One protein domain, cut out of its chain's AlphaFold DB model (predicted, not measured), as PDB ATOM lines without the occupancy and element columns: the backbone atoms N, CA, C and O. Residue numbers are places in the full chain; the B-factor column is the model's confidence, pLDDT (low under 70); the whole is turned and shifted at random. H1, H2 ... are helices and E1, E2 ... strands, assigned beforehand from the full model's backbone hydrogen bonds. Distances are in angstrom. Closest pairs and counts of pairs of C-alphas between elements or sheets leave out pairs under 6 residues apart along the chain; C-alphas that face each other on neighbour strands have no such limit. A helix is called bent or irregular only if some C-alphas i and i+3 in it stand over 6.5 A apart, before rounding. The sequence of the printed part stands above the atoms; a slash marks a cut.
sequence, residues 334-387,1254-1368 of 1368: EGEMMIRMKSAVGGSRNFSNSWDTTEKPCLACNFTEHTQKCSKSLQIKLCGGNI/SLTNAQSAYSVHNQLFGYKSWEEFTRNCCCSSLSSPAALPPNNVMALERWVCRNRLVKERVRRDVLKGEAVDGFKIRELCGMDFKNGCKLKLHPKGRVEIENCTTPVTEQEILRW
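AT A GLANCE: This is residues 334 to 387 and 1254 to 1368 of the 1368 residues of an uncharacterized protein of Trypanosoma brucei brucei (strain 927/4 GUTat10.1) (UniProt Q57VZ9). A twisted wall of three long antiparallel strands, E3, E4 and E5, stands between two small two-stranded pieces: E1 and E2 at one side, and the hairpin of E6 and E7 at the other. H1 lies over E3, while H2 and H4 graze the same end of the wall. The printed part has 169 residues, with five named helices and seven named strands in the order E1 H1 E2 H2 H3 H4 E3 E4 E5 E6 E7 H5. The class is mixed, helices and strands, with under half of the residues in named elements. It is compact, with a radius of gyration of the C-alphas of 16.0 A and spans of 44 by 37 by 28 A.

IN THESE COORDINATES: Find C-alpha 1281 at (23.320, 46.515, -5.854); from there E3, residues 1281 to 1292, runs 26.5 A and bends by 98 degrees at residue 1289. E4, residues 1297 to 1305, measures 23.2 A, and E5, residues 1310 to 1317, 20.4 A. Before them, look for E1 at residues 336 to 338, H1 at 349 to 355, E2 at 362 to 364, H2 at 376 to 383, H3 at 1264 to 1267 and H4 at 1274 to 1280. After them come E6, residues 1342 to 1345, E7, residues 1351 to 1354, and H5, residues 1362 to 1366, ending at C-alpha 1366 (17.066, 52.107, 14.231).

HOW THE PARTS SIT: E3, E4 and E5 form a meander, each strand the antiparallel neighbour of the one before; look for N 1284 and O 1302 at 2.9 A and N 1313 and O 1301 at 2.9 A. H1 is on this sheet at a height of 10.3 A, along the strands, its closest C-alphas to E3 being Phe 351 and Ser 1288, 7.3 A. H1 is only just irregular: C-alphas 351 and 354 are 6.7 A apart. H2 and H4 only graze the sheet; H3 and H5 are not on it. E1 and E2 are antiparallel, with N 337 and O 363 at 2.8 A. The hairpin E6 and E7 has N 1342 and O 1354 at 2.8 A. In H2, H4 and H5 every O i to N i+4 pair is within hydrogen-bond range; H1 has 1 of 3, and 2 of 4 O i to N i+3 pairs; H3 is too short for an i+4 pair.

THE WHOLE: Residues 388 to 1253 are cut out, leaving C-alphas 387 and 1254 21.9 A apart. The links E2 to H2 and E5 to E6 are long. Mean pLDDT of the printed part is 71.0, with 55 residues under 70, among them 339 to 361.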
ATOM      1  N   GLU A 334      21.344  29.209 -15.220       72.09
ATOM      2  CA  GLU A 334      21.010  30.617 -15.438       72.09
ATOM      3  C   GLU A 334      19.746  31.001 -14.659       72.09
ATOM      4  O   GLU A 334      18.709  30.349 -14.763       72.09
ATOM      5  N   GLY A 335      19.852  32.053 -13.842       73.30
ATOM      6  CA  GLY A 335      18.825  32.440 -12.875       73.30
ATOM      7  C   GLY A 335      19.124  31.980 -11.443       73.30
ATOM      8  O   GLY A 335      18.466  32.458 -10.522       73.30
ATOM      9  N   GLU A 336      20.130  31.128 -11.218       76.84
ATOM     10  CA  GLU A 336      20.515  30.643  -9.891       76.84
ATOM     11  C   GLU A 336      21.858  31.218  -9.394       76.84
ATOM     12  O   GLU A 336      22.891  31.133 -10.062       76.84
ATOM     13  N   MET A 337      21.894  31.718  -8.152       72.91
ATOM     14  CA  MET A 337      23.151  32.004  -7.451       72.91
ATOM     15  C   MET A 337      23.634  30.807  -6.631       72.91
ATOM     16  O   MET A 337      22.872  30.150  -5.921       72.91
ATOM     17  N   MET A 338      24.945  30.577  -6.642       72.67
ATOM     18  CA  MET A 338      25.594  29.615  -5.753       72.67
ATOM     19  C   MET A 338      25.605  30.126  -4.308       72.67
ATOM     20  O   MET A 338      26.041  31.253  -4.046       72.67
ATOM     21  N   ILE A 339      25.186  29.296  -3.349       67.26
ATOM     22  CA  ILE A 339      25.126  29.698  -1.938       67.26
ATOM     23  C   ILE A 339      26.552  29.865  -1.382       67.26
ATOM     24  O   ILE A 339      27.390  28.962  -1.439       67.26
ATOM     25  N   ARG A 340      26.853  31.050  -0.835       61.93
ATOM     26  CA  ARG A 340      28.187  31.396  -0.296       61.93
ATOM     27  C   ARG A 340      28.250  31.513   1.227       61.93
ATOM     28  O   ARG A 340      29.327  31.332   1.784       61.93
ATOM     29  N   MET A 341      27.133  31.807   1.892       56.10
ATOM     30  CA  MET A 341      27.036  31.981   3.349       56.10
ATOM     31  C   MET A 341      25.632  31.617   3.851       56.10
ATOM     32  O   MET A 341      24.680  31.594   3.069       56.10
ATOM     33  N   LYS A 342      25.511  31.346   5.157       50.17
ATOM     34  CA  LYS A 342      24.222  31.316   5.868       50.17
ATOM     35  C   LYS A 342      23.718  32.754   6.074       50.17
ATOM     36  O   LYS A 342      24.525  33.681   6.096       50.17
ATOM     37  N   SER A 343      22.407  32.930   6.249       51.30
ATOM     38  CA  SER A 343      21.859  34.180   6.786       51.30
ATOM     39  C   SER A 343      22.419  34.465   8.186       51.30
ATOM     40  O   SER A 343      22.502  33.552   9.013       51.30
ATOM     41  N   ALA A 344      22.768  35.725   8.458       50.01
ATOM     42  CA  ALA A 344      23.187  36.181   9.787       50.01
ATOM     43  C   ALA A 344      22.013  36.204  10.785       50.01
ATOM     44  O   ALA A 344      22.217  36.096  11.987       50.01
ATOM     45  N   VAL A 345      20.783  36.290  10.270       46.57
ATOM     46  CA  VAL A 345      19.536  36.464  11.031       46.57
ATOM     47  C   VAL A 345      18.960  35.135  11.554       46.57
ATOM     48  O   VAL A 345      18.063  35.133  12.389       46.57
ATOM     49  N   GLY A 346      19.499  33.994  11.103       42.27
ATOM     50  CA  GLY A 346      19.174  32.664  11.629       42.27
ATOM     51  C   GLY A 346      17.765  32.172  11.270       42.27
ATOM     52  O   GLY A 346      16.821  32.344  12.033       42.27
ATOM     53  N   GLY A 347      17.613  31.486  10.134       40.94
ATOM     54  CA  GLY A 347      16.303  31.010   9.684       40.94
ATOM     55  C   GLY A 347      15.699  29.895  10.551       40.94
ATOM     56  O   GLY A 347      16.231  28.785  10.607       40.94
ATOM     57  N   SER A 348      14.524  30.150  11.136       36.87
ATOM     58  CA  SER A 348      13.529  29.099  11.408       36.87
ATOM     59  C   SER A 348      12.894  28.605  10.093       36.87
ATOM     60  O   SER A 348      13.046  29.231   9.037       36.87
ATOM     61  N   ARG A 349      12.205  27.453  10.139       37.24
ATOM     62  CA  ARG A 349      11.828  26.644   8.964       37.24
ATOM     63  C   ARG A 349      11.131  27.444   7.850       37.24
ATOM     64  O   ARG A 349      11.451  27.239   6.684       37.24
ATOM     65  N   ASN A 350      10.278  28.413   8.177       38.33
ATOM     66  CA  ASN A 350       9.484  29.133   7.169       38.33
ATOM     67  C   ASN A 350      10.314  30.135   6.329       38.33
ATOM     68  O   ASN A 350      10.061  30.251   5.137       38.33
ATOM     69  N   PHE A 351      11.350  30.785   6.889       40.95
ATOM     70  CA  PHE A 351      12.369  31.507   6.093       40.95
ATOM     71  C   PHE A 351      13.371  30.529   5.447       40.95
ATOM     72  O   PHE A 351      14.014  30.856   4.450       40.95
ATOM     73  N   SER A 352      13.527  29.327   6.018       39.00
ATOM     74  CA  SER A 352      14.534  28.351   5.583       39.00
ATOM     75  C   SER A 352      14.261  27.744   4.208       39.00
ATOM     76  O   SER A 352      15.220  27.425   3.508       39.00
ATOM     77  N   ASN A 353      12.985  27.635   3.814       36.54
ATOM     78  CA  ASN A 353      12.532  26.914   2.617       36.54
ATOM     79  C   ASN A 353      13.052  27.484   1.281       36.54
ATOM     80  O   ASN A 353      12.872  26.846   0.247       36.54
ATOM     81  N   SER A 354      13.715  28.645   1.294       40.70
ATOM     82  CA  SER A 354      14.584  29.098   0.201       40.70
ATOM     83  C   SER A 354      16.069  29.144   0.600       40.70
ATOM     84  O   SER A 354      16.891  28.529  -0.074       40.70
ATOM     85  N   TRP A 355      16.453  29.838   1.682       38.37
ATOM     86  CA  TRP A 355      17.874  30.152   1.951       38.37
ATOM     87  C   TRP A 355      18.646  29.176   2.865       38.37
ATOM     88  O   TRP A 355      19.881  29.205   2.861       38.37
ATOM     89  N   ASP A 356      17.973  28.356   3.679       43.57
ATOM     90  CA  ASP A 356      18.619  27.455   4.660       43.57
ATOM     91  C   ASP A 356      18.422  25.955   4.346       43.57
ATOM     92  O   ASP A 356      18.999  25.113   5.038       43.57
ATOM     93  N   THR A 357      17.709  25.597   3.267       42.51
ATOM     94  CA  THR A 357      17.684  24.227   2.718       42.51
ATOM     95  C   THR A 357      19.068  23.826   2.198       42.51
ATOM     96  O   THR A 357      19.405  24.017   1.030       42.51
ATOM     97  N   THR A 358      19.874  23.230   3.079       48.21
ATOM     98  CA  THR A 358      21.235  22.724   2.809       48.21
ATOM     99  C   THR A 358      21.309  21.656   1.710       48.21
ATOM    100  O   THR A 358      22.395  21.355   1.220       48.21
ATOM    101  N   GLU A 359      20.162  21.124   1.290       52.83
ATOM    102  CA  GLU A 359      19.991  20.145   0.214       52.83
ATOM    103  C   GLU A 359      20.189  20.722  -1.196       52.83
ATOM    104  O   GLU A 359      20.499  19.972  -2.118       52.83
ATOM    105  N   LYS A 360      20.046  22.042  -1.393       62.10
ATOM    106  CA  LYS A 360      20.274  22.687  -2.696       62.10
ATOM    107  C   LYS A 360      21.485  23.626  -2.619       62.10
ATOM    108  O   LYS A 360      21.485  24.550  -1.811       62.10
ATOM    109  N   PRO A 361      22.536  23.422  -3.439       67.29
ATOM    110  CA  PRO A 361      23.746  24.251  -3.402       67.29
ATOM    111  C   PRO A 361      23.606  25.565  -4.196       67.29
ATOM    112  O   PRO A 361      24.464  26.450  -4.110       67.29
ATOM    113  N   CYS A 362      22.522  25.676  -4.961       74.51
ATOM    114  CA  CYS A 362      22.144  26.782  -5.827       74.51
ATOM    115  C   CYS A 362      20.745  27.263  -5.425       74.51
ATOM    116  O   CYS A 362      19.913  26.460  -4.998       74.51
ATOM    117  N   LEU A 363      20.498  28.564  -5.552       71.21
ATOM    118  CA  LEU A 363      19.234  29.207  -5.209       71.21
ATOM    119  C   LEU A 363      18.759  30.072  -6.372       71.21
ATOM    120  O   LEU A 363      19.518  30.905  -6.863       71.21
ATOM    121  N   ALA A 364      17.493  29.915  -6.758       71.02
ATOM    122  CA  ALA A 364      16.829  30.775  -7.727       71.02
ATOM    123  C   ALA A 364      16.782  32.232  -7.234       71.02
ATOM    124  O   ALA A 364      16.226  32.533  -6.176       71.02
ATOM    125  N   CYS A 365      17.354  33.143  -8.014       73.59
ATOM    126  CA  CYS A 365      17.341  34.573  -7.744       73.59
ATOM    127  C   CYS A 365      16.134  35.236  -8.398       73.59
ATOM    128  O   CYS A 365      16.049  35.297  -9.624       73.59
ATOM    129  N   ASN A 366      15.266  35.850  -7.596       75.78
ATOM    130  CA  ASN A 366      14.238  36.751  -8.103       75.78
ATOM    131  C   ASN A 366      14.563  38.206  -7.719       75.78
ATOM    132  O   ASN A 366      14.307  38.634  -6.598       75.78
ATOM    133  N   PHE A 367      15.126  38.969  -8.664       81.41
ATOM    134  CA  PHE A 367      15.254  40.433  -8.563       81.41
ATOM    135  C   PHE A 367      14.115  41.181  -9.280       81.41
ATOM    136  O   PHE A 367      14.140  42.408  -9.333       81.41
ATOM    137  N   THR A 368      13.126  40.471  -9.839       77.18
ATOM    138  CA  THR A 368      11.966  41.066 -10.528       77.18
ATOM    139  C   THR A 368      10.737  41.213  -9.628       77.18
ATOM    140  O   THR A 368       9.748  41.790 -10.061       77.18
ATOM    141  N   GLU A 369      10.793  40.713  -8.388       78.94
ATOM    142  CA  GLU A 369       9.759  40.883  -7.351       78.94
ATOM    143  C   GLU A 369       9.493  42.366  -7.023       78.94
ATOM    144  O   GLU A 369       8.349  42.762  -6.821       78.94
ATOM    145  N   HIS A 370      10.549  43.187  -7.020       82.99
ATOM    146  CA  HIS A 370      10.510  44.619  -6.698       82.99
ATOM    147  C   HIS A 370      11.189  45.440  -7.791       82.99
ATOM    148  O   HIS A 370      12.133  44.967  -8.428       82.99
ATOM    149  N   THR A 371      10.768  46.690  -7.980       84.14
ATOM    150  CA  THR A 371      11.398  47.619  -8.929       84.14
ATOM    151  C   THR A 371      12.837  47.946  -8.506       84.14
ATOM    152  O   THR A 371      13.090  48.345  -7.374       84.14
ATOM    153  N   GLN A 372      13.806  47.781  -9.415       85.28
ATOM    154  CA  GLN A 372      15.239  47.960  -9.131       85.28
ATOM    155  C   GLN A 372      15.842  49.118  -9.934       85.28
ATOM    156  O   GLN A 372      15.541  49.276 -11.116       85.28
ATOM    157  N   LYS A 373      16.799  49.843  -9.339       87.36
ATOM    158  CA  LYS A 373      17.711  50.760 -10.058       87.36
ATOM    159  C   LYS A 373      18.957  50.059 -10.626       87.36
ATOM    160  O   LYS A 373      19.679  50.652 -11.426       87.36
ATOM    161  N   CYS A 374      19.211  48.802 -10.253       85.59
ATOM    162  CA  CYS A 374      20.311  48.010 -10.803       85.59
ATOM    163  C   CYS A 374      19.970  47.491 -12.217       85.59
ATOM    164  O   CYS A 374      18.864  47.003 -12.464       85.59
ATOM    165  N   SER A 375      20.912  47.576 -13.164       86.75
ATOM    166  CA  SER A 375      20.650  47.226 -14.572       86.75
ATOM    167  C   SER A 375      20.306  45.742 -14.768       86.75
ATOM    168  O   SER A 375      20.859  44.875 -14.090       86.75
ATOM    169  N   LYS A 376      19.477  45.414 -15.773       82.89
ATOM    170  CA  LYS A 376      19.182  44.011 -16.146       82.89
ATOM    171  C   LYS A 376      20.456  43.202 -16.437       82.89
ATOM    172  O   LYS A 376      20.554  42.044 -16.055       82.89
ATOM    173  N   SER A 377      21.473  43.828 -17.033       82.79
ATOM    174  CA  SER A 377      22.793  43.220 -17.248       82.79
ATOM    175  C   SER A 377      23.558  42.925 -15.949       82.79
ATOM    176  O   SER A 377      24.303  41.949 -15.897       82.79
ATOM    177  N   LEU A 378      23.371  43.718 -14.887       84.54
ATOM    178  CA  LEU A 378      23.931  43.434 -13.566       84.54
ATOM    179  C   LEU A 378      23.124  42.351 -12.839       84.54
ATOM    180  O   LEU A 378      23.735  41.460 -12.262       84.54
ATOM    181  N   GLN A 379      21.790  42.363 -12.940       83.10
ATOM    182  CA  GLN A 379      20.929  41.280 -12.445       83.10
ATOM    183  C   GLN A 379      21.359  39.938 -13.060       83.10
ATOM    184  O   GLN A 379      21.750  39.028 -12.337       83.10
ATOM    185  N   ILE A 380      21.440  39.850 -14.394       78.60
ATOM    186  CA  ILE A 380      21.933  38.658 -15.105       78.60
ATOM    187  C   ILE A 380      23.377  38.318 -14.699       78.60
ATOM    188  O   ILE A 380      23.701  37.151 -14.542       78.60
ATOM    189  N   LYS A 381      24.258  39.290 -14.438       79.49
ATOM    190  CA  LYS A 381      25.628  39.003 -13.968       79.49
ATOM    191  C   LYS A 381      25.707  38.493 -12.517       79.49
ATOM    192  O   LYS A 381      26.727  37.916 -12.138       79.49
ATOM    193  N   LEU A 382      24.667  38.708 -11.712       77.64
ATOM    194  CA  LEU A 382      24.552  38.215 -10.337       77.64
ATOM    195  C   LEU A 382      23.776  36.881 -10.248       77.64
ATOM    196  O   LEU A 382      24.060  36.095  -9.347       77.64
ATOM    197  N   CYS A 383      22.862  36.607 -11.189       75.99
ATOM    198  CA  CYS A 383      22.022  35.396 -11.241       75.99
ATOM    199  C   CYS A 383      22.433  34.370 -12.317       75.99
ATOM    200  O   CYS A 383      22.075  33.206 -12.234       75.99
ATOM    201  N   GLY A 384      23.131  34.784 -13.372       60.96
ATOM    202  CA  GLY A 384      23.510  33.976 -14.542       60.96
ATOM    203  C   GLY A 384      24.854  33.275 -14.354       60.96
ATOM    204  O   GLY A 384      25.732  33.327 -15.216       60.96
ATOM    205  N   GLY A 385      25.067  32.706 -13.170       62.78
ATOM    206  CA  GLY A 385      26.345  32.139 -12.775       62.78
ATOM    207  C   GLY A 385      26.537  30.710 -13.269       62.78
ATOM    208  O   GLY A 385      26.477  29.804 -12.444       62.78
ATOM    209  N   ASN A 386      26.912  30.526 -14.545       64.95
ATOM    210  CA  ASN A 386      27.489  29.280 -15.101       64.95
ATOM    211  C   ASN A 386      28.885  28.967 -14.490       64.95
ATOM    212  O   ASN A 386      29.886  28.727 -15.166       64.95
ATOM    213  N   ILE A 387      28.968  29.042 -13.164       70.34
ATOM    214  CA  ILE A 387      30.164  28.992 -12.335       70.34
ATOM    215  C   ILE A 387      30.289  27.566 -11.810       70.34
ATOM    216  O   ILE A 387      29.533  27.147 -10.936       70.34
ATOM    217  N   SER A1254      31.401  39.023   6.560       42.34
ATOM    218  CA  SER A1254      30.039  39.049   7.088       42.34
ATOM    219  C   SER A1254      30.014  40.023   8.265       42.34
ATOM    220  O   SER A1254      30.509  39.710   9.347       42.34
ATOM    221  N   LEU A1255      29.473  41.221   8.042       41.66
ATOM    222  CA  LEU A1255      29.147  42.179   9.100       41.66
ATOM    223  C   LEU A1255      27.944  41.646   9.887       41.66
ATOM    224  O   LEU A1255      26.812  42.058   9.645       41.66
ATOM    225  N   THR A1256      28.195  40.697  10.791       40.46
ATOM    226  CA  THR A1256      27.158  40.045  11.606       40.46
ATOM    227  C   THR A1256      26.414  41.034  12.496       40.46
ATOM    228  O   THR A1256      25.205  40.907  12.624       40.46
ATOM    229  N   ASN A1257      27.100  42.058  13.017       41.10
ATOM    230  CA  ASN A1257      26.487  43.201  13.692       41.10
ATOM    231  C   ASN A1257      27.036  44.518  13.129       41.10
ATOM    232  O   ASN A1257      28.134  44.953  13.467       41.10
ATOM    233  N   ALA A1258      26.256  45.184  12.273       40.61
ATOM    234  CA  ALA A1258      26.611  46.493  11.714       40.61
ATOM    235  C   ALA A1258      26.364  47.674  12.682       40.61
ATOM    236  O   ALA A1258      26.687  48.809  12.336       40.61
ATOM    237  N   GLN A1259      25.802  47.422  13.873       41.27
ATOM    238  CA  GLN A1259      25.495  48.441  14.889       41.27
ATOM    239  C   GLN A1259      26.739  49.058  15.547       41.27
ATOM    240  O   GLN A1259      26.695  50.219  15.933       41.27
ATOM    241  N   SER A1260      27.849  48.324  15.677       41.38
ATOM    242  CA  SER A1260      29.048  48.816  16.376       41.38
ATOM    243  C   SER A1260      29.995  49.638  15.493       41.38
ATOM    244  O   SER A1260      30.804  50.409  16.005       41.38
ATOM    245  N   ALA A1261      29.901  49.510  14.166       43.99
ATOM    246  CA  ALA A1261      30.878  50.060  13.226       43.99
ATOM    247  C   ALA A1261      30.211  50.910  12.127       43.99
ATOM    248  O   ALA A1261      30.122  50.500  10.964       43.99
ATOM    249  N   TYR A1262      29.772  52.115  12.513       50.01
ATOM    250  CA  TYR A1262      29.150  53.151  11.672       50.01
ATOM    251  C   TYR A1262      30.114  53.749  10.620       50.01
ATOM    252  O   TYR A1262      30.482  54.922  10.691       50.01
ATOM    253  N   SER A1263      30.538  52.947   9.642       59.74
ATOM    254  CA  SER A1263      31.324  53.396   8.488       59.74
ATOM    255  C   SER A1263      30.544  53.222   7.181       59.74
ATOM    256  O   SER A1263      29.756  52.285   7.029       59.74
ATOM    257  N   VAL A1264      30.825  54.065   6.181       57.13
ATOM    258  CA  VAL A1264      30.240  53.962   4.829       57.13
ATOM    259  C   VAL A1264      30.553  52.604   4.195       57.13
ATOM    260  O   VAL A1264      29.729  52.033   3.479       57.13
ATOM    261  N   HIS A1265      31.728  52.049   4.508       63.74
ATOM    262  CA  HIS A1265      32.133  50.719   4.069       63.74
ATOM    263  C   HIS A1265      31.196  49.627   4.609       63.74
ATOM    264  O   HIS A1265      30.845  48.704   3.882       63.74
ATOM    265  N   ASN A1266      30.699  49.777   5.836       63.22
ATOM    266  CA  ASN A1266      29.819  48.799   6.475       63.22
ATOM    267  C   ASN A1266      28.330  49.062   6.194       63.22
ATOM    268  O   ASN A1266      27.520  48.134   6.092       63.22
ATOM    269  N   GLN A1267      27.939  50.331   6.064       69.72
ATOM    270  CA  GLN A1267      26.544  50.733   5.888       69.72
ATOM    271  C   GLN A1267      26.096  50.679   4.415       69.72
ATOM    272  O   GLN A1267      25.009  50.148   4.159       69.72
ATOM    273  N   LEU A1268      26.953  51.109   3.474       75.85
ATOM    274  CA  LEU A1268      26.714  51.167   2.019       75.85
ATOM    275  C   LEU A1268      27.755  50.391   1.178       75.85
ATOM    276  O   LEU A1268      27.871  50.624  -0.022       75.85
ATOM    277  N   PHE A1269      28.529  49.469   1.765       74.66
ATOM    278  CA  PHE A1269      29.527  48.655   1.041       74.66
ATOM    279  C   PHE A1269      30.593  49.447   0.263       74.66
ATOM    280  O   PHE A1269      31.143  48.976  -0.735       74.66
ATOM    281  N   GLY A1270      30.912  50.650   0.745       73.78
ATOM    282  CA  GLY A1270      31.926  51.528   0.160       73.78
ATOM    283  C   GLY A1270      31.430  52.379  -1.011       73.78
ATOM    284  O   GLY A1270      32.197  53.198  -1.510       73.78
ATOM    285  N   TYR A1271      30.165  52.235  -1.418       83.60
ATOM    286  CA  TYR A1271      29.510  53.181  -2.318       83.60
ATOM    287  C   TYR A1271      29.203  54.481  -1.558       83.60
ATOM    288  O   TYR A1271      28.758  54.454  -0.410       83.60
ATOM    289  N   LYS A1272      29.470  55.630  -2.182       79.47
ATOM    290  CA  LYS A1272      29.474  56.960  -1.548       79.47
ATOM    291  C   LYS A1272      28.081  57.560  -1.362       79.47
ATOM    292  O   LYS A1272      27.943  58.548  -0.648       79.47
ATOM    293  N   SER A1273      27.057  57.009  -2.008       82.71
ATOM    294  CA  SER A1273      25.673  57.473  -1.891       82.71
ATOM    295  C   SER A1273      24.675  56.321  -2.011       82.71
ATOM    296  O   SER A1273      24.993  55.250  -2.533       82.71
ATOM    297  N   TRP A1274      23.436  56.556  -1.565       85.26
ATOM    298  CA  TRP A1274      22.325  55.616  -1.763       85.26
ATOM    299  C   TRP A1274      22.058  55.318  -3.244       85.26
ATOM    300  O   TRP A1274      21.683  54.203  -3.607       85.26
ATOM    301  N   GLU A1275      22.272  56.301  -4.116       86.65
ATOM    302  CA  GLU A1275      22.075  56.127  -5.549       86.65
ATOM    303  C   GLU A1275      23.200  55.294  -6.181       86.65
ATOM    304  O   GLU A1275      22.932  54.386  -6.966       86.65
ATOM    305  N   GLU A1276      24.461  55.522  -5.798       86.83
ATOM    306  CA  GLU A1276      25.572  54.680  -6.254       86.83
ATOM    307  C   GLU A1276      25.410  53.230  -5.762       86.83
ATOM    308  O   GLU A1276      25.647  52.289  -6.525       86.83
ATOM    309  N   PHE A1277      24.933  53.053  -4.524       88.07
ATOM    310  CA  PHE A1277      24.566  51.761  -3.946       88.07
ATOM    311  C   PHE A1277      23.447  51.079  -4.755       88.07
ATOM    312  O   PHE A1277      23.666  50.002  -5.298       88.07
ATOM    313  N   THR A1278      22.281  51.710  -4.930       89.51
ATOM    314  CA  THR A1278      21.130  51.109  -5.645       89.51
ATOM    315  C   THR A1278      21.357  50.900  -7.151       89.51
ATOM    316  O   THR A1278      20.752  50.004  -7.738       89.51
ATOM    317  N   ARG A1279      22.267  51.648  -7.791       89.51
ATOM    318  CA  ARG A1279      22.722  51.371  -9.170       89.51
ATOM    319  C   ARG A1279      23.653  50.149  -9.256       89.51
ATOM    320  O   ARG A1279      23.655  49.457 -10.275       89.51
ATOM    321  N   ASN A1280      24.450  49.869  -8.217       89.89
ATOM    322  CA  ASN A1280      25.434  48.770  -8.186       89.89
ATOM    323  C   ASN A1280      25.001  47.539  -7.362       89.89
ATOM    324  O   ASN A1280      25.742  46.552  -7.329       89.89
ATOM    325  N   CYS A1281      23.839  47.575  -6.714       89.55
ATOM    326  CA  CYS A1281      23.320  46.515  -5.854       89.55
ATOM    327  C   CYS A1281      21.848  46.233  -6.161       89.55
ATOM    328  O   CYS A1281      21.049  47.160  -6.259       89.55
ATOM    329  N   CYS A1282      21.491  44.956  -6.268       88.61
ATOM    330  CA  CYS A1282      20.111  44.505  -6.436       88.61
ATOM    331  C   CYS A1282      19.561  43.973  -5.105       88.61
ATOM    332  O   CYS A1282      20.306  43.360  -4.333       88.61
ATOM    333  N   CYS A1283      18.274  44.190  -4.843       88.01
ATOM    334  CA  CYS A1283      17.583  43.743  -3.636       88.01
ATOM    335  C   CYS A1283      16.605  42.604  -3.949       88.01
ATOM    336  O   CYS A1283      15.755  42.742  -4.827       88.01
ATOM    337  N   SER A1284      16.701  41.506  -3.202       83.77
ATOM    338  CA  SER A1284      15.672  40.460  -3.117       83.77
ATOM    339  C   SER A1284      15.049  40.502  -1.724       83.77
ATOM    340  O   SER A1284      15.796  40.548  -0.737       83.77
ATOM    341  N   SER A1285      13.722  40.475  -1.620       82.12
ATOM    342  CA  SER A1285      13.050  40.480  -0.318       82.12
ATOM    343  C   SER A1285      12.750  39.068   0.173       82.12
ATOM    344  O   SER A1285      12.820  38.109  -0.590       82.12
ATOM    345  N   LEU A1286      12.420  38.939   1.456       73.53
ATOM    346  CA  LEU A1286      11.639  37.827   1.983       73.53
ATOM    347  C   LEU A1286      10.750  38.344   3.122       73.53
ATOM    348  O   LEU A1286      11.207  39.104   3.981       73.53
ATOM    349  N   SER A1287       9.497  37.905   3.163       76.28
ATOM    350  CA  SER A1287       8.542  38.238   4.224       76.28
ATOM    351  C   SER A1287       7.841  36.983   4.749       76.28
ATOM    352  O   SER A1287       7.734  35.969   4.061       76.28
ATOM    353  N   SER A1288       7.398  37.041   6.004       70.86
ATOM    354  CA  SER A1288       6.663  35.982   6.694       70.86
ATOM    355  C   SER A1288       5.508  36.600   7.489       70.86
ATOM    356  O   SER A1288       5.719  37.609   8.167       70.86
ATOM    357  N   PRO A1289       4.298  36.003   7.471       69.99
ATOM    358  CA  PRO A1289       3.173  36.480   8.276       69.99
ATOM    359  C   PRO A1289       3.377  36.239   9.781       69.99
ATOM    360  O   PRO A1289       2.754  36.913  10.594       69.99
ATOM    361  N   ALA A1290       4.255  35.303  10.158       67.23
ATOM    362  CA  ALA A1290       4.621  35.016  11.544       67.23
ATOM    363  C   ALA A1290       6.055  35.480  11.849       67.23
ATOM    364  O   ALA A1290       6.929  35.420  10.979       67.23
ATOM    365  N   ALA A1291       6.304  35.881  13.095       63.83
ATOM    366  CA  ALA A1291       7.644  36.154  13.610       63.83
ATOM    367  C   ALA A1291       8.429  34.846  13.793       63.83
ATOM    368  O   ALA A1291       7.925  33.906  14.410       63.83
ATOM    369  N   LEU A1292       9.649  34.766  13.253       56.14
ATOM    370  CA  LEU A1292      10.430  33.528  13.250       56.14
ATOM    371  C   LEU A1292      11.608  33.548  14.239       56.14
ATOM    372  O   LEU A1292      12.501  34.382  14.089       56.14
ATOM    373  N   PRO A1293      11.659  32.608  15.206       49.93
ATOM    374  CA  PRO A1293      12.780  32.477  16.136       49.93
ATOM    375  C   PRO A1293      14.059  31.984  15.426       49.93
ATOM    376  O   PRO A1293      13.963  31.367  14.363       49.93
ATOM    377  N   PRO A1294      15.258  32.182  16.008       49.00
ATOM    378  CA  PRO A1294      15.506  32.798  17.316       49.00
ATOM    379  C   PRO A1294      15.341  34.327  17.352       49.00
ATOM    380  O   PRO A1294      15.071  34.861  18.421       49.00
ATOM    381  N   ASN A1295      15.430  35.021  16.213       59.19
ATOM    382  CA  ASN A1295      15.503  36.491  16.164       59.19
ATOM    383  C   ASN A1295      14.136  37.186  15.941       59.19
ATOM    384  O   ASN A1295      14.085  38.377  15.646       59.19
ATOM    385  N   ASN A1296      13.028  36.442  16.052       69.46
ATOM    386  CA  ASN A1296      11.634  36.885  15.879       69.46
ATOM    387  C   ASN A1296      11.362  37.745  14.627       69.46
ATOM    388  O   ASN A1296      10.545  38.665  14.650       69.46
ATOM    389  N   VAL A1297      12.028  37.447  13.512       72.54
ATOM    390  CA  VAL A1297      11.965  38.263  12.289       72.54
ATOM    391  C   VAL A1297      10.702  37.989  11.471       72.54
ATOM    392  O   VAL A1297      10.247  36.853  11.389       72.54
ATOM    393  N   MET A1298      10.155  39.036  10.844       76.87
ATOM    394  CA  MET A1298       8.999  38.984   9.934       76.87
ATOM    395  C   MET A1298       9.314  39.483   8.515       76.87
ATOM    396  O   MET A1298       8.671  39.039   7.567       76.87
ATOM    397  N   ALA A1299      10.285  40.384   8.332       78.72
ATOM    398  CA  ALA A1299      10.677  40.867   7.003       78.72
ATOM    399  C   ALA A1299      12.185  41.123   6.890       78.72
ATOM    400  O   ALA A1299      12.799  41.712   7.783       78.72
ATOM    401  N   LEU A1300      12.762  40.717   5.759       79.62
ATOM    402  CA  LEU A1300      14.191  40.750   5.472       79.62
ATOM    403  C   LEU A1300      14.444  41.289   4.055       79.62
ATOM    404  O   LEU A1300      13.819  40.849   3.094       79.62
ATOM    405  N   GLU A1301      15.406  42.195   3.910       84.14
ATOM    406  CA  GLU A1301      16.036  42.493   2.620       84.14
ATOM    407  C   GLU A1301      17.369  41.768   2.519       84.14
ATOM    408  O   GLU A1301      18.159  41.798   3.469       84.14
ATOM    409  N   ARG A1302      17.677  41.228   1.340       79.77
ATOM    410  CA  ARG A1302      19.037  40.843   0.967       79.77
ATOM    411  C   ARG A1302      19.510  41.678  -0.220       79.77
ATOM    412  O   ARG A1302      18.933  41.617  -1.300       79.77
ATOM    413  N   TRP A1303      20.592  42.425  -0.018       85.55
ATOM    414  CA  TRP A1303      21.240  43.247  -1.040       85.55
ATOM    415  C   TRP A1303      22.481  42.538  -1.572       85.55
ATOM    416  O   TRP A1303      23.382  42.228  -0.793       85.55
ATOM    417  N   VAL A1304      22.547  42.306  -2.883       82.12
ATOM    418  CA  VAL A1304      23.677  41.663  -3.569       82.12
ATOM    419  C   VAL A1304      24.331  42.674  -4.509       82.12
ATOM    420  O   VAL A1304      23.678  43.217  -5.398       82.12
ATOM    421  N   CYS A1305      25.623  42.936  -4.313       84.87
ATOM    422  CA  CYS A1305      26.324  44.042  -4.965       84.87
ATOM    423  C   CYS A1305      27.354  43.606  -6.017       84.87
ATOM    424  O   CYS A1305      27.919  42.513  -5.967       84.87
ATOM    425  N   ARG A1306      27.669  44.511  -6.953       81.28
ATOM    426  CA  ARG A1306      28.682  44.334  -8.011       81.28
ATOM    427  C   ARG A1306      30.081  44.005  -7.470       81.28
ATOM    428  O   ARG A1306      30.834  43.288  -8.128       81.28
ATOM    429  N   ASN A1307      30.419  44.493  -6.276       76.03
ATOM    430  CA  ASN A1307      31.648  44.157  -5.544       76.03
ATOM    431  C   ASN A1307      31.623  42.756  -4.879       76.03
ATOM    432  O   ASN A1307      32.588  42.387  -4.219       76.03
ATOM    433  N   ARG A1308      30.557  41.966  -5.094       71.39
ATOM    434  CA  ARG A1308      30.279  40.629  -4.529       71.39
ATOM    435  C   ARG A1308      29.982  40.588  -3.026       71.39
ATOM    436  O   ARG A1308      29.847  39.491  -2.484       71.39
ATOM    437  N   LEU A1309      29.832  41.737  -2.368       72.01
ATOM    438  CA  LEU A1309      29.338  41.789  -0.994       72.01
ATOM    439  C   LEU A1309      27.821  41.543  -0.958       72.01
ATOM    440  O   LEU A1309      27.092  41.892  -1.894       72.01
ATOM    441  N   VAL A1310      27.362  40.910   0.124       72.31
ATOM    442  CA  VAL A1310      25.955  40.568   0.368       72.31
ATOM    443  C   VAL A1310      25.569  41.071   1.753       72.31
ATOM    444  O   VAL A1310      26.204  40.686   2.733       72.31
ATOM    445  N   LYS A1311      24.552  41.934   1.841       73.32
ATOM    446  CA  LYS A1311      24.006  42.424   3.117       73.32
ATOM    447  C   LYS A1311      22.649  41.809   3.363       73.32
ATOM    448  O   LYS A1311      21.866  41.669   2.430       73.32
ATOM    449  N   GLU A1312      22.350  41.555   4.624       74.01
ATOM    450  CA  GLU A1312      20.989  41.331   5.090       74.01
ATOM    451  C   GLU A1312      20.573  42.507   5.981       74.01
ATOM    452  O   GLU A1312      21.388  43.024   6.748       74.01
ATOM    453  N   ARG A1313      19.327  42.971   5.848       76.44
ATOM    454  CA  ARG A1313      18.721  43.997   6.712       76.44
ATOM    455  C   ARG A1313      17.362  43.502   7.187       76.44
ATOM    456  O   ARG A1313      16.500  43.205   6.361       76.44
ATOM    457  N   VAL A1314      17.147  43.440   8.497       78.46
ATOM    458  CA  VAL A1314      15.846  43.071   9.072       78.46
ATOM    459  C   VAL A1314      14.931  44.289   9.088       78.46
ATOM    460  O   VAL A1314      15.130  45.193   9.894       78.46
ATOM    461  N   ARG A1315      13.911  44.290   8.228       83.36
ATOM    462  CA  ARG A1315      12.958  45.400   8.078       83.36
ATOM    463  C   ARG A1315      11.779  45.331   9.049       83.36
ATOM    464  O   ARG A1315      11.141  46.359   9.241       83.36
ATOM    465  N   ARG A1316      11.484  44.155   9.623       81.86
ATOM    466  CA  ARG A1316      10.443  43.956  10.649       81.86
ATOM    467  C   ARG A1316      10.736  42.757  11.547       81.86
ATOM    468  O   ARG A1316      11.111  41.700  11.030       81.86
ATOM    469  N   ASP A1317      10.516  42.894  12.850       78.49
ATOM    470  CA  ASP A1317      10.686  41.846  13.867       78.49
ATOM    471  C   ASP A1317       9.806  42.062  15.113       78.49
ATOM    472  O   ASP A1317       9.133  43.081  15.245       78.49
ATOM    473  N   VAL A1318       9.802  41.075  16.018       76.56
ATOM    474  CA  VAL A1318       9.020  41.057  17.270       76.56
ATOM    475  C   VAL A1318       9.931  40.708  18.457       76.56
ATOM    476  O   VAL A1318       9.744  39.719  19.170       76.56
ATOM    477  N   LEU A1319      11.000  41.490  18.633       65.31
ATOM    478  CA  LEU A1319      12.062  41.218  19.617       65.31
ATOM    479  C   LEU A1319      11.721  41.710  21.041       65.31
ATOM    480  O   LEU A1319      12.276  41.201  22.010       65.31
ATOM    481  N   LYS A1320      10.774  42.653  21.180       67.34
ATOM    482  CA  LYS A1320      10.254  43.165  22.469       67.34
ATOM    483  C   LYS A1320       8.782  42.798  22.735       67.34
ATOM    484  O   LYS A1320       8.138  43.415  23.574       67.34
ATOM    485  N   GLY A1321       8.227  41.829  22.005       68.19
ATOM    486  CA  GLY A1321       6.799  41.469  22.054       68.19
ATOM    487  C   GLY A1321       5.908  42.320  21.139       68.19
ATOM    488  O   GLY A1321       4.982  41.789  20.535       68.19
ATOM    489  N   GLU A1322       6.241  43.597  20.948       73.03
ATOM    490  CA  GLU A1322       5.654  44.448  19.905       73.03
ATOM    491  C   GLU A1322       6.394  44.304  18.565       73.03
ATOM    492  O   GLU A1322       7.588  43.989  18.527       73.03
ATOM    493  N   ALA A1323       5.676  44.526  17.458       75.72
ATOM    494  CA  ALA A1323       6.195  44.370  16.100       75.72
ATOM    495  C   ALA A1323       6.714  45.702  15.532       75.72
ATOM    496  O   ALA A1323       5.923  46.520  15.062       75.72
ATOM    497  N   VAL A1324       8.034  45.897  15.527       78.74
ATOM    498  CA  VAL A1324       8.691  47.110  15.006       78.74
ATOM    499  C   VAL A1324       9.027  46.923  13.526       78.74
ATOM    500  O   VAL A1324       9.554  45.876  13.146       78.74
ATOM    501  N   ASP A1325       8.765  47.926  12.684       83.15
ATOM    502  CA  ASP A1325       9.183  47.935  11.275       83.15
ATOM    503  C   ASP A1325       9.879  49.240  10.849       83.15
ATOM    504  O   ASP A1325       9.883  50.227  11.574       83.15
ATOM    505  N   GLY A1326      10.545  49.217   9.691       82.32
ATOM    506  CA  GLY A1326      11.220  50.380   9.100       82.32
ATOM    507  C   GLY A1326      10.508  50.968   7.872       82.32
ATOM    508  O   GLY A1326      11.140  51.691   7.091       82.32
ATOM    509  N   PHE A1327       9.240  50.617   7.623       84.62
ATOM    510  CA  PHE A1327       8.572  50.851   6.337       84.62
ATOM    511  C   PHE A1327       8.156  52.306   6.098       84.62
ATOM    512  O   PHE A1327       8.141  52.737   4.944       84.62
ATOM    513  N   LYS A1328       7.914  53.099   7.156       82.19
ATOM    514  CA  LYS A1328       7.656  54.553   7.039       82.19
ATOM    515  C   LYS A1328       8.801  55.315   6.360       82.19
ATOM    516  O   LYS A1328       8.561  56.314   5.692       82.19
ATOM    517  N   ILE A1329      10.036  54.835   6.518       83.51
ATOM    518  CA  ILE A1329      11.248  55.444   5.951       83.51
ATOM    519  C   ILE A1329      11.479  54.954   4.519       83.51
ATOM    520  O   ILE A1329      11.838  55.733   3.636       83.51
ATOM    521  N   ARG A1330      11.322  53.644   4.291       87.50
ATOM    522  CA  ARG A1330      11.559  52.995   2.995       87.50
ATOM    523  C   ARG A1330      10.852  51.642   2.937       87.50
ATOM    524  O   ARG A1330      10.958  50.846   3.870       87.50
ATOM    525  N   GLU A1331      10.178  51.358   1.831       86.14
ATOM    526  CA  GLU A1331       9.526  50.062   1.606       86.14
ATOM    527  C   GLU A1331      10.524  48.898   1.565       86.14
ATOM    528  O   GLU A1331      11.731  49.086   1.390       86.14
ATOM    529  N   LEU A1332      10.002  47.679   1.708       83.77
ATOM    530  CA  LEU A1332      10.748  46.440   1.514       83.77
ATOM    531  C   LEU A1332      11.341  46.408   0.093       83.77
ATOM    532  O   LEU A1332      10.599  46.447  -0.878       83.77
ATOM    533  N   CYS A1333      12.671  46.402  -0.023       86.72
ATOM    534  CA  CYS A1333      13.407  46.594  -1.280       86.72
ATOM    535  C   CYS A1333      13.085  47.891  -2.058       86.72
ATOM    536  O   CYS A1333      13.504  48.033  -3.205       86.72
ATOM    537  N   GLY A1334      12.433  48.880  -1.435       86.44
ATOM    538  CA  GLY A1334      12.157  50.176  -2.056       86.44
ATOM    539  C   GLY A1334      13.445  50.916  -2.434       86.44
ATOM    540  O   GLY A1334      14.398  50.952  -1.649       86.44
ATOM    541  N   MET A1335      13.471  51.509  -3.631       86.68
ATOM    542  CA  MET A1335      14.642  52.193  -4.208       86.68
ATOM    543  C   MET A1335      14.789  53.663  -3.786       86.68
ATOM    544  O   MET A1335      15.845  54.267  -4.007       86.68
ATOM    545  N   ASP A1336      13.750  54.227  -3.174       85.42
ATOM    546  CA  ASP A1336      13.613  55.636  -2.804       85.42
ATOM    547  C   ASP A1336      13.021  55.767  -1.399       85.42
ATOM    548  O   ASP A1336      12.334  54.867  -0.914       85.42
ATOM    549  N   PHE A1337      13.321  56.874  -0.726       85.67
ATOM    550  CA  PHE A1337      12.841  57.144   0.629       85.67
ATOM    551  C   PHE A1337      11.430  57.733   0.608       85.67
ATOM    552  O   PHE A1337      11.087  58.530  -0.267       85.67
ATOM    553  N   LYS A1338      10.624  57.360   1.601       83.67
ATOM    554  CA  LYS A1338       9.294  57.928   1.839       83.67
ATOM    555  C   LYS A1338       9.360  59.119   2.792       83.67
ATOM    556  O   LYS A1338      10.383  59.386   3.420       83.67
ATOM    557  N   ASN A1339       8.244  59.844   2.869       81.80
ATOM    558  CA  ASN A1339       7.980  60.888   3.859       81.80
ATOM    559  C   ASN A1339       9.114  61.924   3.981       81.80
ATOM    560  O   ASN A1339       9.533  62.263   5.081       81.80
ATOM    561  N   GLY A1340       9.664  62.378   2.849       79.19
ATOM    562  CA  GLY A1340      10.710  63.411   2.778       79.19
ATOM    563  C   GLY A1340      12.106  63.019   3.284       79.19
ATOM    564  O   GLY A1340      13.062  63.733   2.975       79.19
ATOM    565  N   CYS A1341      12.237  61.892   3.995       83.62
ATOM    566  CA  CYS A1341      13.475  61.421   4.611       83.62
ATOM    567  C   CYS A1341      14.637  61.370   3.602       83.62
ATOM    568  O   CYS A1341      14.492  60.858   2.491       83.62
ATOM    569  N   LYS A1342      15.818  61.855   3.995       82.09
ATOM    570  CA  LYS A1342      17.032  61.849   3.164       82.09
ATOM    571  C   LYS A1342      18.215  61.256   3.915       82.09
ATOM    572  O   LYS A1342      18.405  61.495   5.102       82.09
ATOM    573  N   LEU A1343      19.028  60.507   3.179       83.21
ATOM    574  CA  LEU A1343      20.248  59.881   3.668       83.21
ATOM    575  C   LEU A1343      21.423  60.859   3.589       83.21
ATOM    576  O   LEU A1343      21.724  61.378   2.514       83.21
ATOM    577  N   LYS A1344      22.112  61.062   4.712       78.07
ATOM    578  CA  LYS A1344      23.281  61.938   4.834       78.07
ATOM    579  C   LYS A1344      24.486  61.137   5.308       78.07
ATOM    580  O   LYS A1344      24.368  60.271   6.172       78.07
ATOM    581  N   LEU A1345      25.649  61.429   4.730       72.93
ATOM    582  CA  LEU A1345      26.920  60.843   5.138       72.93
ATOM    583  C   LEU A1345      27.718  61.886   5.920       72.93
ATOM    584  O   LEU A1345      28.044  62.947   5.391       72.93
ATOM    585  N   HIS A1346      28.053  61.574   7.168       71.24
ATOM    586  CA  HIS A1346      28.986  62.368   7.961       71.24
ATOM    587  C   HIS A1346      30.429  62.148   7.493       71.24
ATOM    588  O   HIS A1346      30.777  61.034   7.094       71.24
ATOM    589  N   PRO A1347      31.327  63.140   7.646       64.81
ATOM    590  CA  PRO A1347      32.747  62.981   7.312       64.81
ATOM    591  C   PRO A1347      33.455  61.909   8.160       64.81
ATOM    592  O   PRO A1347      34.449  61.340   7.723       64.81
ATOM    593  N   LYS A1348      32.912  61.566   9.341       62.13
ATOM    594  CA  LYS A1348      33.358  60.426  10.172       62.13
ATOM    595  C   LYS A1348      32.883  59.056   9.654       62.13
ATOM    596  O   LYS A1348      33.079  58.048  10.320       62.13
ATOM    597  N   GLY A1349      32.219  59.015   8.500       65.27
ATOM    598  CA  GLY A1349      31.747  57.800   7.840       65.27
ATOM    599  C   GLY A1349      30.390  57.268   8.305       65.27
ATOM    600  O   GLY A1349      29.929  56.281   7.737       65.27
ATOM    601  N   ARG A1350      29.730  57.906   9.281       66.12
ATOM    602  CA  ARG A1350      28.373  57.526   9.703       66.12
ATOM    603  C   ARG A1350      27.348  57.871   8.628       66.12
ATOM    604  O   ARG A1350      27.441  58.932   8.011       66.12
ATOM    605  N   VAL A1351      26.353  57.012   8.451       71.34
ATOM    606  CA  VAL A1351      25.176  57.264   7.619       71.34
ATOM    607  C   VAL A1351      23.960  57.439   8.524       71.34
ATOM    608  O   VAL A1351      23.617  56.528   9.275       71.34
ATOM    609  N   GLU A1352      23.322  58.602   8.434       76.51
ATOM    610  CA  GLU A1352      22.173  59.010   9.254       76.51
ATOM    611  C   GLU A1352      21.015  59.482   8.352       76.51
ATOM    612  O   GLU A1352      21.211  59.784   7.167       76.51
ATOM    613  N   ILE A1353      19.793  59.502   8.894       77.80
ATOM    614  CA  ILE A1353      18.584  59.959   8.194       77.80
ATOM    615  C   ILE A1353      18.183  61.324   8.754       77.80
ATOM    616  O   ILE A1353      17.997  61.465   9.958       77.80
ATOM    617  N   GLU A1354      17.991  62.305   7.878       77.96
ATOM    618  CA  GLU A1354      17.483  63.636   8.228       77.96
ATOM    619  C   GLU A1354      16.226  63.987   7.412       77.96
ATOM    620  O   GLU A1354      15.928  63.361   6.393       77.96
ATOM    621  N   ASN A1355      15.528  65.053   7.815       73.40
ATOM    622  CA  ASN A1355      14.478  65.726   7.033       73.40
ATOM    623  C   ASN A1355      13.224  64.886   6.701       73.40
ATOM    624  O   ASN A1355      12.559  65.140   5.699       73.40
ATOM    625  N   CYS A1356      12.867  63.915   7.545       79.67
ATOM    626  CA  CYS A1356      11.557  63.267   7.461       79.67
ATOM    627  C   CYS A1356      10.427  64.282   7.743       79.67
ATOM    628  O   CYS A1356      10.445  64.957   8.769       79.67
ATOM    629  N   THR A1357       9.442  64.387   6.848       78.64
ATOM    630  CA  THR A1357       8.299  65.317   6.949       78.64
ATOM    631  C   THR A1357       7.156  64.789   7.813       78.64
ATOM    632  O   THR A1357       6.304  65.563   8.240       78.64
ATOM    633  N   THR A1358       7.129  63.484   8.092       78.44
ATOM    634  CA  THR A1358       6.252  62.877   9.104       78.44
ATOM    635  C   THR A1358       7.057  62.545  10.358       78.44
ATOM    636  O   THR A1358       8.210  62.136  10.207       78.44
ATOM    637  N   PRO A1359       6.465  62.580  11.566       78.42
ATOM    638  CA  PRO A1359       7.109  62.016  12.745       78.42
ATOM    639  C   PRO A1359       7.377  60.517  12.535       78.42
ATOM    640  O   PRO A1359       6.457  59.718  12.339       78.42
ATOM    641  N   VAL A1360       8.656  60.150  12.565       79.57
ATOM    642  CA  VAL A1360       9.148  58.768  12.571       79.57
ATOM    643  C   VAL A1360       9.792  58.534  13.932       79.57
ATOM    644  O   VAL A1360      10.528  59.390  14.422       79.57
ATOM    645  N   THR A1361       9.493  57.406  14.567       81.10
ATOM    646  CA  THR A1361      10.052  57.077  15.884       81.10
ATOM    647  C   THR A1361      11.517  56.653  15.777       81.10
ATOM    648  O   THR A1361      11.961  56.116  14.762       81.10
ATOM    649  N   GLU A1362      12.272  56.830  16.862       76.10
ATOM    650  CA  GLU A1362      13.662  56.370  16.943       76.10
ATOM    651  C   GLU A1362      13.789  54.857  16.684       76.10
ATOM    652  O   GLU A1362      14.726  54.420  16.021       76.10
ATOM    653  N   GLN A1363      12.809  54.054  17.115       74.65
ATOM    654  CA  GLN A1363      12.803  52.606  16.875       74.65
ATOM    655  C   GLN A1363      12.665  52.262  15.384       74.65
ATOM    656  O   GLN A1363      13.363  51.373  14.900       74.65
ATOM    657  N   GLU A1364      11.822  52.986  14.643       79.46
ATOM    658  CA  GLU A1364      11.666  52.826  13.189       79.46
ATOM    659  C   GLU A1364      12.937  53.265  12.434       79.46
ATOM    660  O   GLU A1364      13.319  52.628  11.451       79.46
ATOM    661  N   ILE A1365      13.635  54.301  12.924       77.22
ATOM    662  CA  ILE A1365      14.939  54.760  12.404       77.22
ATOM    663  C   ILE A1365      16.032  53.713  12.650       77.22
ATOM    664  O   ILE A1365      16.754  53.350  11.721       77.22
ATOM    665  N   LEU A1366      16.119  53.168  13.866       73.22
ATOM    666  CA  LEU A1366      17.066  52.107  14.231       73.22
ATOM    667  C   LEU A1366      16.792  50.773  13.506       73.22
ATOM    668  O   LEU A1366      17.681  49.922  13.437       73.22
ATOM    669  N   ARG A1367      15.590  50.584  12.941       75.04
ATOM    670  CA  ARG A1367      15.207  49.405  12.146       75.04
ATOM    671  C   ARG A1367      15.681  49.451  10.685       75.04
ATOM    672  O   ARG A1367      15.517  48.455   9.976       75.04
ATOM    673  N   TRP A1368      16.187  50.588  10.191       72.87
ATOM    674  CA  TRP A1368      16.361  50.811   8.748       72.87
ATOM    675  C   TRP A1368      17.696  50.310   8.139       72.87
ATOM    676  O   TRP A1368      17.625  49.641   7.075       72.87
TER     677      TRP A1368